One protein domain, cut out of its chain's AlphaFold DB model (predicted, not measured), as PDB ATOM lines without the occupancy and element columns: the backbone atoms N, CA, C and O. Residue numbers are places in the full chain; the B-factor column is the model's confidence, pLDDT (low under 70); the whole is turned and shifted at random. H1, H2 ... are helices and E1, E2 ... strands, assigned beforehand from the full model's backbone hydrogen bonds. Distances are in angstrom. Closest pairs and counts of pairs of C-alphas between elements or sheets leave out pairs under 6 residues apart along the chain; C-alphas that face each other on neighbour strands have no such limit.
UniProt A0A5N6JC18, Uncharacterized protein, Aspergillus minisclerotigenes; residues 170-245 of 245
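What this domain is: This is residues 170 to 245 of the 245 residues of an uncharacterized protein of Aspergillus minisclerotigenes (UniProt A0A5N6JC18). A twisted sheet of three strands has the helix H2 over one face, on E3, while the helix H1 lies beyond one end of the strands, on the excursion of the chain from E2 to E3. The face of the sheet away from H2 is bare of named helices. The printed part has 76 residues, with two named helices and three named strands in the order E1, E2, H1, E3, H2, and its class is mixed, helices and strands. The sheet's order is E1, E2, E3, all antiparallel. The whole is only just compact, close to loose, with a radius of gyration of the C-alphas of 13.6 A, and elongated, spanning 38 by 24 by 21 A.

How they stand to each other: E1, residues 173 to 181, is an edge strand and bends by 56 degrees at residue 178. It forms a hairpin with E2, residues 187 to 194, the inner strand; the two are antiparallel at 152 degrees, and N 177 and O 190, 2.8 A apart, are within hydrogen-bond range. E3, residues 219 to 224, is the other edge strand, antiparallel to E2 at 155 degrees, with N 191 and O 221 at 2.9 A. The sheet is only just strongly twisted, its C-alphas lying up to 4.3 A off the best plane. H1, residues 202 to 210, is not on the sheet and is apart from E1. H2, residues 231 to 243, is on one face of the sheet at a height over the sheet of 7.7 A, giving two layers, a sheet with a helix on one face. H2 lies over E3, only just slantwise to the strands at 30.3 degrees on the local plane. H2 and E3 touch, their closest C-alphas being those of Met 221 and Ser 241, 5.2 A apart. H2 and E2 are near each other, with 6 pairs of C-alphas within 10 A, while H1 and H2 are apart. In H1 and H2 every O i to N i+4 pair is within hydrogen-bond range.

Where its parts are: E1 begins at C-alpha 173 (102.967, 129.577, 99.045) and measures 23.1 A from first to last C-alpha. E2 measures 22.1 A and E3 16.7 A. H1 measures 12.3 A and begins at C-alpha 202 (118.339, 129.534, 106.374). H2 measures 18.0 A and ends at C-alpha 243 (107.171, 146.794, 95.997).

The domain as a whole: The two C-alphas farthest apart are those of Gly 185 and Ser 202, at 40.7 A. The printed part has no cut and ends at residue 245, the chain's last. The link E1 to E2 is tight, the other links are short, and no link is long. The mean pLDDT of the printed part is 88.6, with residues 170 to 172, 198 and 244 to 245 under 70.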
ATOM      1  N   ILE A 170     112.050 129.318  95.160       50.28
ATOM      2  CA  ILE A 170     111.894 129.501  96.595       50.28
ATOM      3  C   ILE A 170     110.410 129.298  96.828       50.28
ATOM      4  O   ILE A 170     109.579 129.722  96.035       50.28
ATOM      5  N   LEU A 171     110.112 128.471  97.813       51.78
ATOM      6  CA  LEU A 171     108.820 127.853  98.005       51.78
ATOM      7  C   LEU A 171     107.822 128.879  98.548       51.78
ATOM      8  O   LEU A 171     107.539 128.933  99.742       51.78
ATOM      9  N   GLU A 172     107.344 129.725  97.653       64.44
ATOM     10  CA  GLU A 172     106.396 130.784  97.937       64.44
ATOM     11  C   GLU A 172     104.991 130.210  97.807       64.44
ATOM     12  O   GLU A 172     104.493 129.934  96.715       64.44
ATOM     13  N   ARG A 173     104.374 129.946  98.960       83.06
ATOM     14  CA  ARG A 173     102.967 129.577  99.045       83.06
ATOM     15  C   ARG A 173     102.181 130.853  99.317       83.06
ATOM     16  O   ARG A 173     102.333 131.454 100.380       83.06
ATOM     17  N   TRP A 174     101.360 131.242  98.350       89.75
ATOM     18  CA  TRP A 174     100.318 132.237  98.553       89.75
ATOM     19  C   TRP A 174      99.093 131.534  99.126       89.75
ATOM     20  O   TRP A 174      98.470 130.714  98.451       89.75
ATOM     21  N   ASP A 175      98.783 131.825 100.383       92.44
ATOM     22  CA  ASP A 175      97.600 131.312 101.058       92.44
ATOM     23  C   ASP A 175      96.452 132.304 100.952       92.44
ATOM     24  O   ASP A 175      96.605 133.492 101.227       92.44
ATOM     25  N   TYR A 176      95.293 131.807 100.532       94.38
ATOM     26  CA  TYR A 176      94.077 132.603 100.471       94.38
ATOM     27  C   TYR A 176      93.543 132.861 101.886       94.38
ATOM     28  O   TYR A 176      93.285 131.918 102.635       94.38
ATOM     29  N   ASP A 177      93.356 134.134 102.224       95.38
ATOM     30  CA  ASP A 177      92.934 134.630 103.542       95.38
ATOM     31  C   ASP A 177      91.582 135.363 103.454       95.38
ATOM     32  O   ASP A 177      91.339 136.371 104.115       95.38
ATOM     33  N   GLY A 178      90.697 134.875 102.581       96.56
ATOM     34  CA  GLY A 178      89.335 135.384 102.440       96.56
ATOM     35  C   GLY A 178      89.216 136.661 101.608       96.56
ATOM     36  O   GLY A 178      90.090 137.008 100.812       96.56
ATOM     37  N   THR A 179      88.083 137.341 101.769       96.75
ATOM     38  CA  THR A 179      87.813 138.642 101.155       96.75
ATOM     39  C   THR A 179      87.889 139.755 102.192       96.75
ATOM     40  O   THR A 179      87.557 139.563 103.362       96.75
ATOM     41  N   VAL A 180      88.336 140.933 101.765       97.56
ATOM     42  CA  VAL A 180      88.363 142.146 102.582       97.56
ATOM     43  C   VAL A 180      87.722 143.296 101.817       97.56
ATOM     44  O   VAL A 180      87.978 143.473 100.628       97.56
ATOM     45  N   THR A 181      86.914 144.091 102.506       97.69
ATOM     46  CA  THR A 181      86.410 145.365 101.988       97.69
ATOM     47  C   THR A 181      87.370 146.469 102.414       97.69
ATOM     48  O   THR A 181      87.640 146.612 103.610       97.69
ATOM     49  N   LYS A 182      87.926 147.215 101.457       95.06
ATOM     50  CA  LYS A 182      88.789 148.371 101.751       95.06
ATOM     51  C   LYS A 182      87.953 149.647 101.912       95.06
ATOM     52  O   LYS A 182      86.748 149.654 101.668       95.06
ATOM     53  N   ASP A 183      88.602 150.737 102.321       95.62
ATOM     54  CA  ASP A 183      87.964 152.047 102.543       95.62
ATOM     55  C   ASP A 183      87.324 152.646 101.273       95.62
ATOM     56  O   ASP A 183      86.494 153.548 101.357       95.62
ATOM     57  N   ASP A 184      87.687 152.134 100.095       94.12
ATOM     58  CA  ASP A 184      87.081 152.473  98.804       94.12
ATOM     59  C   ASP A 184      85.704 151.818  98.576       94.12
ATOM     60  O   ASP A 184      85.046 152.098  97.572       94.12
ATOM     61  N   GLY A 185      85.258 150.959  99.497       96.25
ATOM     62  CA  GLY A 185      84.008 150.211  99.398       96.25
ATOM     63  C   GLY A 185      84.061 149.035  98.422       96.25
ATOM     64  O   GLY A 185      83.026 148.412  98.184       96.25
ATOM     65  N   LYS A 186      85.234 148.715  97.861       96.62
ATOM     66  CA  LYS A 186      85.429 147.562  96.979       96.62
ATOM     67  C   LYS A 186      85.874 146.341  97.778       96.62
ATOM     68  O   LYS A 186      86.587 146.447  98.781       96.62
ATOM     69  N   GLU A 187      85.459 145.168  97.313       97.25
ATOM     70  CA  GLU A 187      85.884 143.886  97.866       97.25
ATOM     71  C   GLU A 187      87.118 143.351  97.129       97.25
ATOM     72  O   GLU A 187      87.251 143.456  95.908       97.25
ATOM     73  N   TYR A 188      88.038 142.768  97.894       97.25
ATOM     74  CA  TYR A 188      89.288 142.203  97.404       97.25
ATOM     75  C   TYR A 188      89.493 140.796  97.955       97.25
ATOM     76  O   TYR A 188      89.377 140.578  99.158       97.25
ATOM     77  N   HIS A 189      89.888 139.858  97.103       95.75
ATOM     78  CA  HIS A 189      90.503 138.601  97.509       95.75
ATOM     79  C   HIS A 189      91.878 138.878  98.120       95.75
ATOM     80  O   HIS A 189      92.741 139.492  97.486       95.75
ATOM     81  N   LYS A 190      92.081 138.424  99.355       96.81
ATOM     82  CA  LYS A 190      93.324 138.595 100.104       96.81
ATOM     83  C   LYS A 190      94.164 137.328 100.013       96.81
ATOM     84  O   LYS A 190      93.699 136.236 100.336       96.81
ATOM     85  N   PHE A 191      95.426 137.488  99.636       95.50
ATOM     86  CA  PHE A 191      96.410 136.413  99.603       95.50
ATOM     87  C   PHE A 191      97.609 136.790 100.465       95.50
ATOM     88  O   PHE A 191      98.092 137.919 100.406       95.50
ATOM     89  N   GLN A 192      98.104 135.848 101.257       94.88
ATOM     90  CA  GLN A 192      99.247 136.035 102.142       94.88
ATOM     91  C   GLN A 192     100.415 135.167 101.693       94.88
ATOM     92  O   GLN A 192     100.266 133.963 101.492       94.88
ATOM     93  N   LEU A 193     101.596 135.767 101.586       92.75
ATOM     94  CA  LEU A 193     102.828 135.046 101.312       92.75
ATOM     95  C   LEU A 193     103.410 134.511 102.621       92.75
ATOM     96  O   LEU A 193     103.905 135.287 103.444       92.75
ATOM     97  N   GLN A 194     103.363 133.191 102.808       91.31
ATOM     98  CA  GLN A 194     103.885 132.538 104.010       91.31
ATOM     99  C   GLN A 194     105.172 131.750 103.713       91.31
ATOM    100  O   GLN A 194     105.181 130.877 102.839       91.31
ATOM    101  N   PRO A 195     106.257 131.953 104.487       88.56
ATOM    102  CA  PRO A 195     107.513 131.224 104.337       88.56
ATOM    103  C   PRO A 195     107.460 129.852 105.039       88.56
ATOM    104  O   PRO A 195     108.375 129.482 105.777       88.56
ATOM    105  N   ASN A 196     106.368 129.097 104.871       81.00
ATOM    106  CA  ASN A 196     106.119 127.844 105.602       81.00
ATOM    107  C   ASN A 196     106.262 126.573 104.743       81.00
ATOM    108  O   ASN A 196     105.830 125.485 105.118       81.00
ATOM    109  N   ALA A 197     106.849 126.672 103.557       78.00
ATOM    110  CA  ALA A 197     106.963 125.514 102.684       78.00
ATOM    111  C   ALA A 197     108.203 124.644 102.982       78.00
ATOM    112  O   ALA A 197     109.175 125.070 103.597       78.00
ATOM    113  N   TRP A 198     108.158 123.389 102.529       60.06
ATOM    114  CA  TRP A 198     108.944 122.236 103.006       60.06
ATOM    115  C   TRP A 198     110.492 122.347 102.984       60.06
ATOM    116  O   TRP A 198     111.162 121.477 103.532       60.06
ATOM    117  N   ARG A 199     111.102 123.393 102.406       79.75
ATOM    118  CA  ARG A 199     112.566 123.632 102.410       79.75
ATOM    119  C   ARG A 199     112.904 125.124 102.355       79.75
ATOM    120  O   ARG A 199     113.360 125.636 101.336       79.75
ATOM    121  N   VAL A 200     112.664 125.822 103.457       82.81
ATOM    122  CA  VAL A 200     112.982 127.250 103.591       82.81
ATOM    123  C   VAL A 200     114.505 127.448 103.710       82.81
ATOM    124  O   VAL A 200     115.110 126.831 104.592       82.81
ATOM    125  N   PRO A 201     115.144 128.290 102.872       87.56
ATOM    126  CA  PRO A 201     116.537 128.703 103.058       87.56
ATOM    127  C   PRO A 201     116.789 129.267 104.464       87.56
ATOM    128  O   PRO A 201     115.899 129.886 105.047       87.56
ATOM    129  N   SER A 202     118.000 129.096 105.007       89.75
ATOM    130  CA  SER A 202     118.339 129.534 106.374       89.75
ATOM    131  C   SER A 202     118.059 131.018 106.616       89.75
ATOM    132  O   SER A 202     117.528 131.370 107.660       89.75
ATOM    133  N   THR A 203     118.314 131.873 105.630       88.25
ATOM    134  CA  THR A 203     118.054 133.315 105.710       88.25
ATOM    135  C   THR A 203     116.567 133.644 105.868       88.25
ATOM    136  O   THR A 203     116.192 134.444 106.722       88.25
ATOM    137  N   ILE A 204     115.695 132.986 105.100       87.94
ATOM    138  CA  ILE A 204     114.237 133.151 105.218       87.94
ATOM    139  C   ILE A 204     113.736 132.525 106.523       87.94
ATOM    140  O   ILE A 204     112.834 133.063 107.159       87.94
ATOM    141  N   LYS A 205     114.346 131.419 106.966       89.50
ATOM    142  CA  LYS A 205     114.048 130.807 108.264       89.50
ATOM    143  C   LYS A 205     114.367 131.765 109.414       89.50
ATOM    144  O   LYS A 205     113.526 131.954 110.282       89.50
ATOM    145  N   GLU A 206     115.533 132.404 109.399       92.81
ATOM    146  CA  GLU A 206     115.911 133.405 110.401       92.81
ATOM    147  C   GLU A 206     114.980 134.616 110.385       92.81
ATOM    148  O   GLU A 206     114.571 135.085 111.448       92.81
ATOM    149  N   TRP A 207     114.619 135.113 109.196       92.19
ATOM    150  CA  TRP A 207     113.630 136.183 109.072       92.19
ATOM    151  C   TRP A 207     112.298 135.756 109.693       92.19
ATOM    152  O   TRP A 207     111.760 136.455 110.549       92.19
ATOM    153  N   ARG A 208     111.799 134.576 109.330       92.75
ATOM    154  CA  ARG A 208     110.545 134.020 109.840       92.75
ATOM    155  C   ARG A 208     110.570 133.887 111.362       92.75
ATOM    156  O   ARG A 208     109.645 134.338 112.030       92.75
ATOM    157  N   ASP A 209     111.631 133.302 111.911       91.81
ATOM    158  CA  ASP A 209     111.770 133.062 113.348       91.81
ATOM    159  C   ASP A 209     111.827 134.394 114.139       91.81
ATOM    160  O   ASP A 209     111.368 134.448 115.278       91.81
ATOM    161  N   LYS A 210     112.286 135.495 113.516       94.81
ATOM    162  CA  LYS A 210     112.261 136.859 114.088       94.81
ATOM    163  C   LYS A 210     110.924 137.599 113.927       94.81
ATOM    164  O   LYS A 210     110.659 138.509 114.705       94.81
ATOM    165  N   ASN A 211     110.085 137.231 112.954       93.50
ATOM    166  CA  ASN A 211     108.874 137.973 112.563       93.50
ATOM    167  C   ASN A 211     107.557 137.242 112.907       93.50
ATOM    168  O   ASN A 211     106.540 137.437 112.247       93.50
ATOM    169  N   GLY A 212     107.558 136.396 113.942       91.00
ATOM    170  CA  GLY A 212     106.347 135.704 114.418       91.00
ATOM    171  C   GLY A 212     106.270 134.211 114.081       91.00
ATOM    172  O   GLY A 212     105.230 133.583 114.281       91.00
ATOM    173  N   GLY A 213     107.365 133.612 113.607       89.94
ATOM    174  CA  GLY A 213     107.480 132.167 113.429       89.94
ATOM    175  C   GLY A 213     106.669 131.640 112.246       89.94
ATOM    176  O   GLY A 213     106.584 132.267 111.195       89.94
ATOM    177  N   THR A 214     106.083 130.452 112.382       86.81
ATOM    178  CA  THR A 214     105.418 129.731 111.277       86.81
ATOM    179  C   THR A 214     104.226 130.459 110.659       86.81
ATOM    180  O   THR A 214     103.838 130.116 109.547       86.81
ATOM    181  N   HIS A 215     103.666 131.452 111.355       88.19
ATOM    182  CA  HIS A 215     102.548 132.277 110.888       88.19
ATOM    183  C   HIS A 215     102.986 133.666 110.405       88.19
ATOM    184  O   HIS A 215     102.140 134.529 110.182       88.19
ATOM    185  N   ALA A 216     104.294 133.905 110.257       92.31
ATOM    186  CA  ALA A 216     104.797 135.160 109.718       92.31
ATOM    187  C   ALA A 216     104.304 135.354 108.275       92.31
ATOM    188  O   ALA A 216     104.428 134.460 107.436       92.31
ATOM    189  N   VAL A 217     103.767 136.538 107.988       93.38
ATOM    190  CA  VAL A 217     103.319 136.939 106.652       93.38
ATOM    191  C   VAL A 217     104.373 137.869 106.070       93.38
ATOM    192  O   VAL A 217     104.654 138.914 106.651       93.38
ATOM    193  N   MET A 218     104.979 137.483 104.947       92.31
ATOM    194  CA  MET A 218     105.988 138.306 104.267       92.31
ATOM    195  C   MET A 218     105.346 139.428 103.462       92.31
ATOM    196  O   MET A 218     105.796 140.563 103.508       92.31
ATOM    197  N   ALA A 219     104.287 139.106 102.730       94.25
ATOM    198  CA  ALA A 219     103.585 140.045 101.874       94.25
ATOM    199  C   ALA A 219     102.097 139.716 101.863       94.25
ATOM    200  O   ALA A 219     101.700 138.566 102.062       94.25
ATOM    201  N   THR A 220     101.273 140.732 101.631       95.31
ATOM    202  CA  THR A 220      99.840 140.558 101.399       95.31
ATOM    203  C   THR A 220      99.490 141.165 100.054       95.31
ATOM    204  O   THR A 220      99.794 142.327  99.800       95.31
ATOM    205  N   MET A 221      98.842 140.376  99.212       95.38
ATOM    206  CA  MET A 221      98.357 140.780  97.903       95.38
ATOM    207  C   MET A 221      96.833 140.877  97.939       95.38
ATOM    208  O   MET A 221      96.163 140.068  98.585       95.38
ATOM    209  N   TYR A 222      96.298 141.869  97.234       95.81
ATOM    210  CA  TYR A 222      94.865 142.112  97.111       95.81
ATOM    211  C   TYR A 222      94.483 142.106  95.635       95.81
ATOM    212  O   TYR A 222      95.047 142.876  94.862       95.81
ATOM    213  N   ILE A 223      93.523 141.265  95.259       95.12
ATOM    214  CA  ILE A 223      92.981 141.190  93.895       95.12
ATOM    215  C   ILE A 223      91.502 141.556  93.969       95.12
ATOM    216  O   ILE A 223      90.788 140.987  94.787       95.12
ATOM    217  N   GLU A 224      91.053 142.534  93.183       95.62
ATOM    218  CA  GLU A 224      89.655 142.994  93.201       95.62
ATOM    219  C   GLU A 224      88.707 141.825  92.880       95.62
ATOM    220  O   GLU A 224      88.979 140.997  92.008       95.62
ATOM    221  N   THR A 225      87.612 141.703  93.627       94.06
ATOM    222  CA  THR A 225      86.611 140.659  93.377       94.06
ATOM    223  C   THR A 225      85.732 141.044  92.190       94.06
ATOM    224  O   THR A 225      85.377 142.211  92.034       94.06
ATOM    225  N   GLY A 226      85.298 140.065  91.396       88.81
ATOM    226  CA  GLY A 226      84.357 140.296  90.291       88.81
ATOM    227  C   GLY A 226      85.000 140.781  88.988       88.81
ATOM    228  O   GLY A 226      84.302 140.902  87.985       88.81
ATOM    229  N   THR A 227      86.314 141.004  88.976       84.19
ATOM    230  CA  THR A 227      87.108 141.091  87.748       84.19
ATOM    231  C   THR A 227      87.631 139.710  87.376       84.19
ATOM    232  O   THR A 227      88.069 138.967  88.257       84.19
ATOM    233  N   ASP A 228      87.620 139.372  86.086       85.69
ATOM    234  CA  ASP A 228      88.330 138.192  85.595       85.69
ATOM    235  C   ASP A 228      89.826 138.404  85.853       85.69
ATOM    236  O   ASP A 228      90.465 139.238  85.216       85.69
ATOM    237  N   ALA A 229      90.362 137.708  86.856       82.19
ATOM    238  CA  ALA A 229      91.773 137.788  87.201       82.19
ATOM    239  C   ALA A 229      92.580 137.050  86.128       82.19
ATOM    240  O   ALA A 229      92.693 135.823  86.160       82.19
ATOM    241  N   ASP A 230      93.100 137.802  85.164       88.31
ATOM    242  CA  ASP A 230      94.089 137.310  84.218       88.31
ATOM    243  C   ASP A 230      95.495 137.285  84.841       88.31
ATOM    244  O   ASP A 230      95.751 137.822  85.928       88.31
ATOM    245  N   ASP A 231      96.416 136.626  84.138       87.75
ATOM    246  CA  ASP A 231      97.808 136.490  84.569       87.75
ATOM    247  C   ASP A 231      98.471 137.868  84.768       87.75
ATOM    248  O   ASP A 231      99.229 138.062  85.719       87.75
ATOM    249  N   ASP A 232      98.131 138.852  83.929       88.81
ATOM    250  CA  ASP A 232      98.667 140.214  83.999       88.81
ATOM    251  C   ASP A 232      98.202 140.952  85.266       88.81
ATOM    252  O   ASP A 232      99.001 141.620  85.934       88.81
ATOM    253  N   THR A 233      96.931 140.800  85.645       90.19
ATOM    254  CA  THR A 233      96.361 141.358  86.880       90.19
ATOM    255  C   THR A 233      97.024 140.739  88.102       90.19
ATOM    256  O   THR A 233      97.391 141.450  89.043       90.19
ATOM    257  N   PHE A 234      97.227 139.420  88.078       88.69
ATOM    258  CA  PHE A 234      97.913 138.713  89.153       88.69
ATOM    259  C   PHE A 234      99.374 139.168  89.286       88.69
ATOM    260  O   PHE A 234      99.828 139.480  90.389       88.69
ATOM    261  N   GLU A 235     100.111 139.274  88.176       89.69
ATOM    262  CA  GLU A 235     101.489 139.773  88.181       89.69
ATOM    263  C   GLU A 235     101.589 141.221  88.673       89.69
ATOM    264  O   GLU A 235     102.504 141.554  89.435       89.69
ATOM    265  N   ALA A 236     100.670 142.091  88.253       90.88
ATOM    266  CA  ALA A 236     100.635 143.480  88.695       90.88
ATOM    267  C   ALA A 236     100.394 143.576  90.208       90.88
ATOM    268  O   ALA A 236     101.142 144.270  90.903       90.88
ATOM    269  N   ALA A 237      99.419 142.825  90.728       91.88
ATOM    270  CA  ALA A 237      99.117 142.768  92.156       91.88
ATOM    271  C   ALA A 237     100.289 142.191  92.969       91.88
ATOM    272  O   ALA A 237     100.621 142.701  94.043       91.88
ATOM    273  N   MET A 238     100.975 141.177  92.436       90.94
ATOM    274  CA  MET A 238     102.170 140.617  93.063       90.94
ATOM    275  C   MET A 238     103.286 141.662  93.144       90.94
ATOM    276  O   MET A 238     103.864 141.864  94.214       90.94
ATOM    277  N   ARG A 239     103.579 142.362  92.042       90.50
ATOM    278  CA  ARG A 239     104.617 143.404  92.020       90.50
ATOM    279  C   ARG A 239     104.305 144.543  92.980       90.50
ATOM    280  O   ARG A 239     105.226 145.011  93.642       90.50
ATOM    281  N   ASP A 240     103.046 144.953  93.081       93.00
ATOM    282  CA  ASP A 240     102.614 145.974  94.039       93.00
ATOM    283  C   ASP A 240     102.838 145.506  95.487       93.00
ATOM    284  O   ASP A 240     103.501 146.185  96.274       93.00
ATOM    285  N   SER A 241     102.417 144.273  95.804       90.69
ATOM    286  CA  SER A 241     102.576 143.692  97.146       90.69
ATOM    287  C   SER A 241     104.039 143.553  97.588       90.69
ATOM    288  O   SER A 241     104.349 143.721  98.767       90.69
ATOM    289  N   LEU A 242     104.948 143.281  96.646       87.94
ATOM    290  CA  LEU A 242     106.381 143.131  96.910       87.94
ATOM    291  C   LEU A 242     107.142 144.460  96.799       87.94
ATOM    292  O   LEU A 242     108.194 144.622  97.417       87.94
ATOM    293  N   GLY A 243     106.616 145.440  96.061       82.19
ATOM    294  CA  GLY A 243     107.171 146.794  95.997       82.19
ATOM    295  C   GLY A 243     107.135 147.493  97.357       82.19
ATOM    296  O   GLY A 243     108.056 148.242  97.698       82.19
ATOM    297  N   GLY A 244     106.127 147.174  98.172       66.31
ATOM    298  CA  GLY A 244     105.957 147.691  99.527       66.31
ATOM    299  C   GLY A 244     106.875 147.092 100.598       66.31
ATOM    300  O   GLY A 244     106.891 147.649 101.689       66.31
ATOM    301  N   LEU A 245     107.633 146.020 100.300       58.25
ATOM    302  CA  LEU A 245     108.316 145.172 101.302       58.25
ATOM    303  C   LEU A 245     109.591 145.736 101.946       58.25
ATOM    304  O   LEU A 245     110.586 145.025 102.162       58.25
TER     305      LEU A 245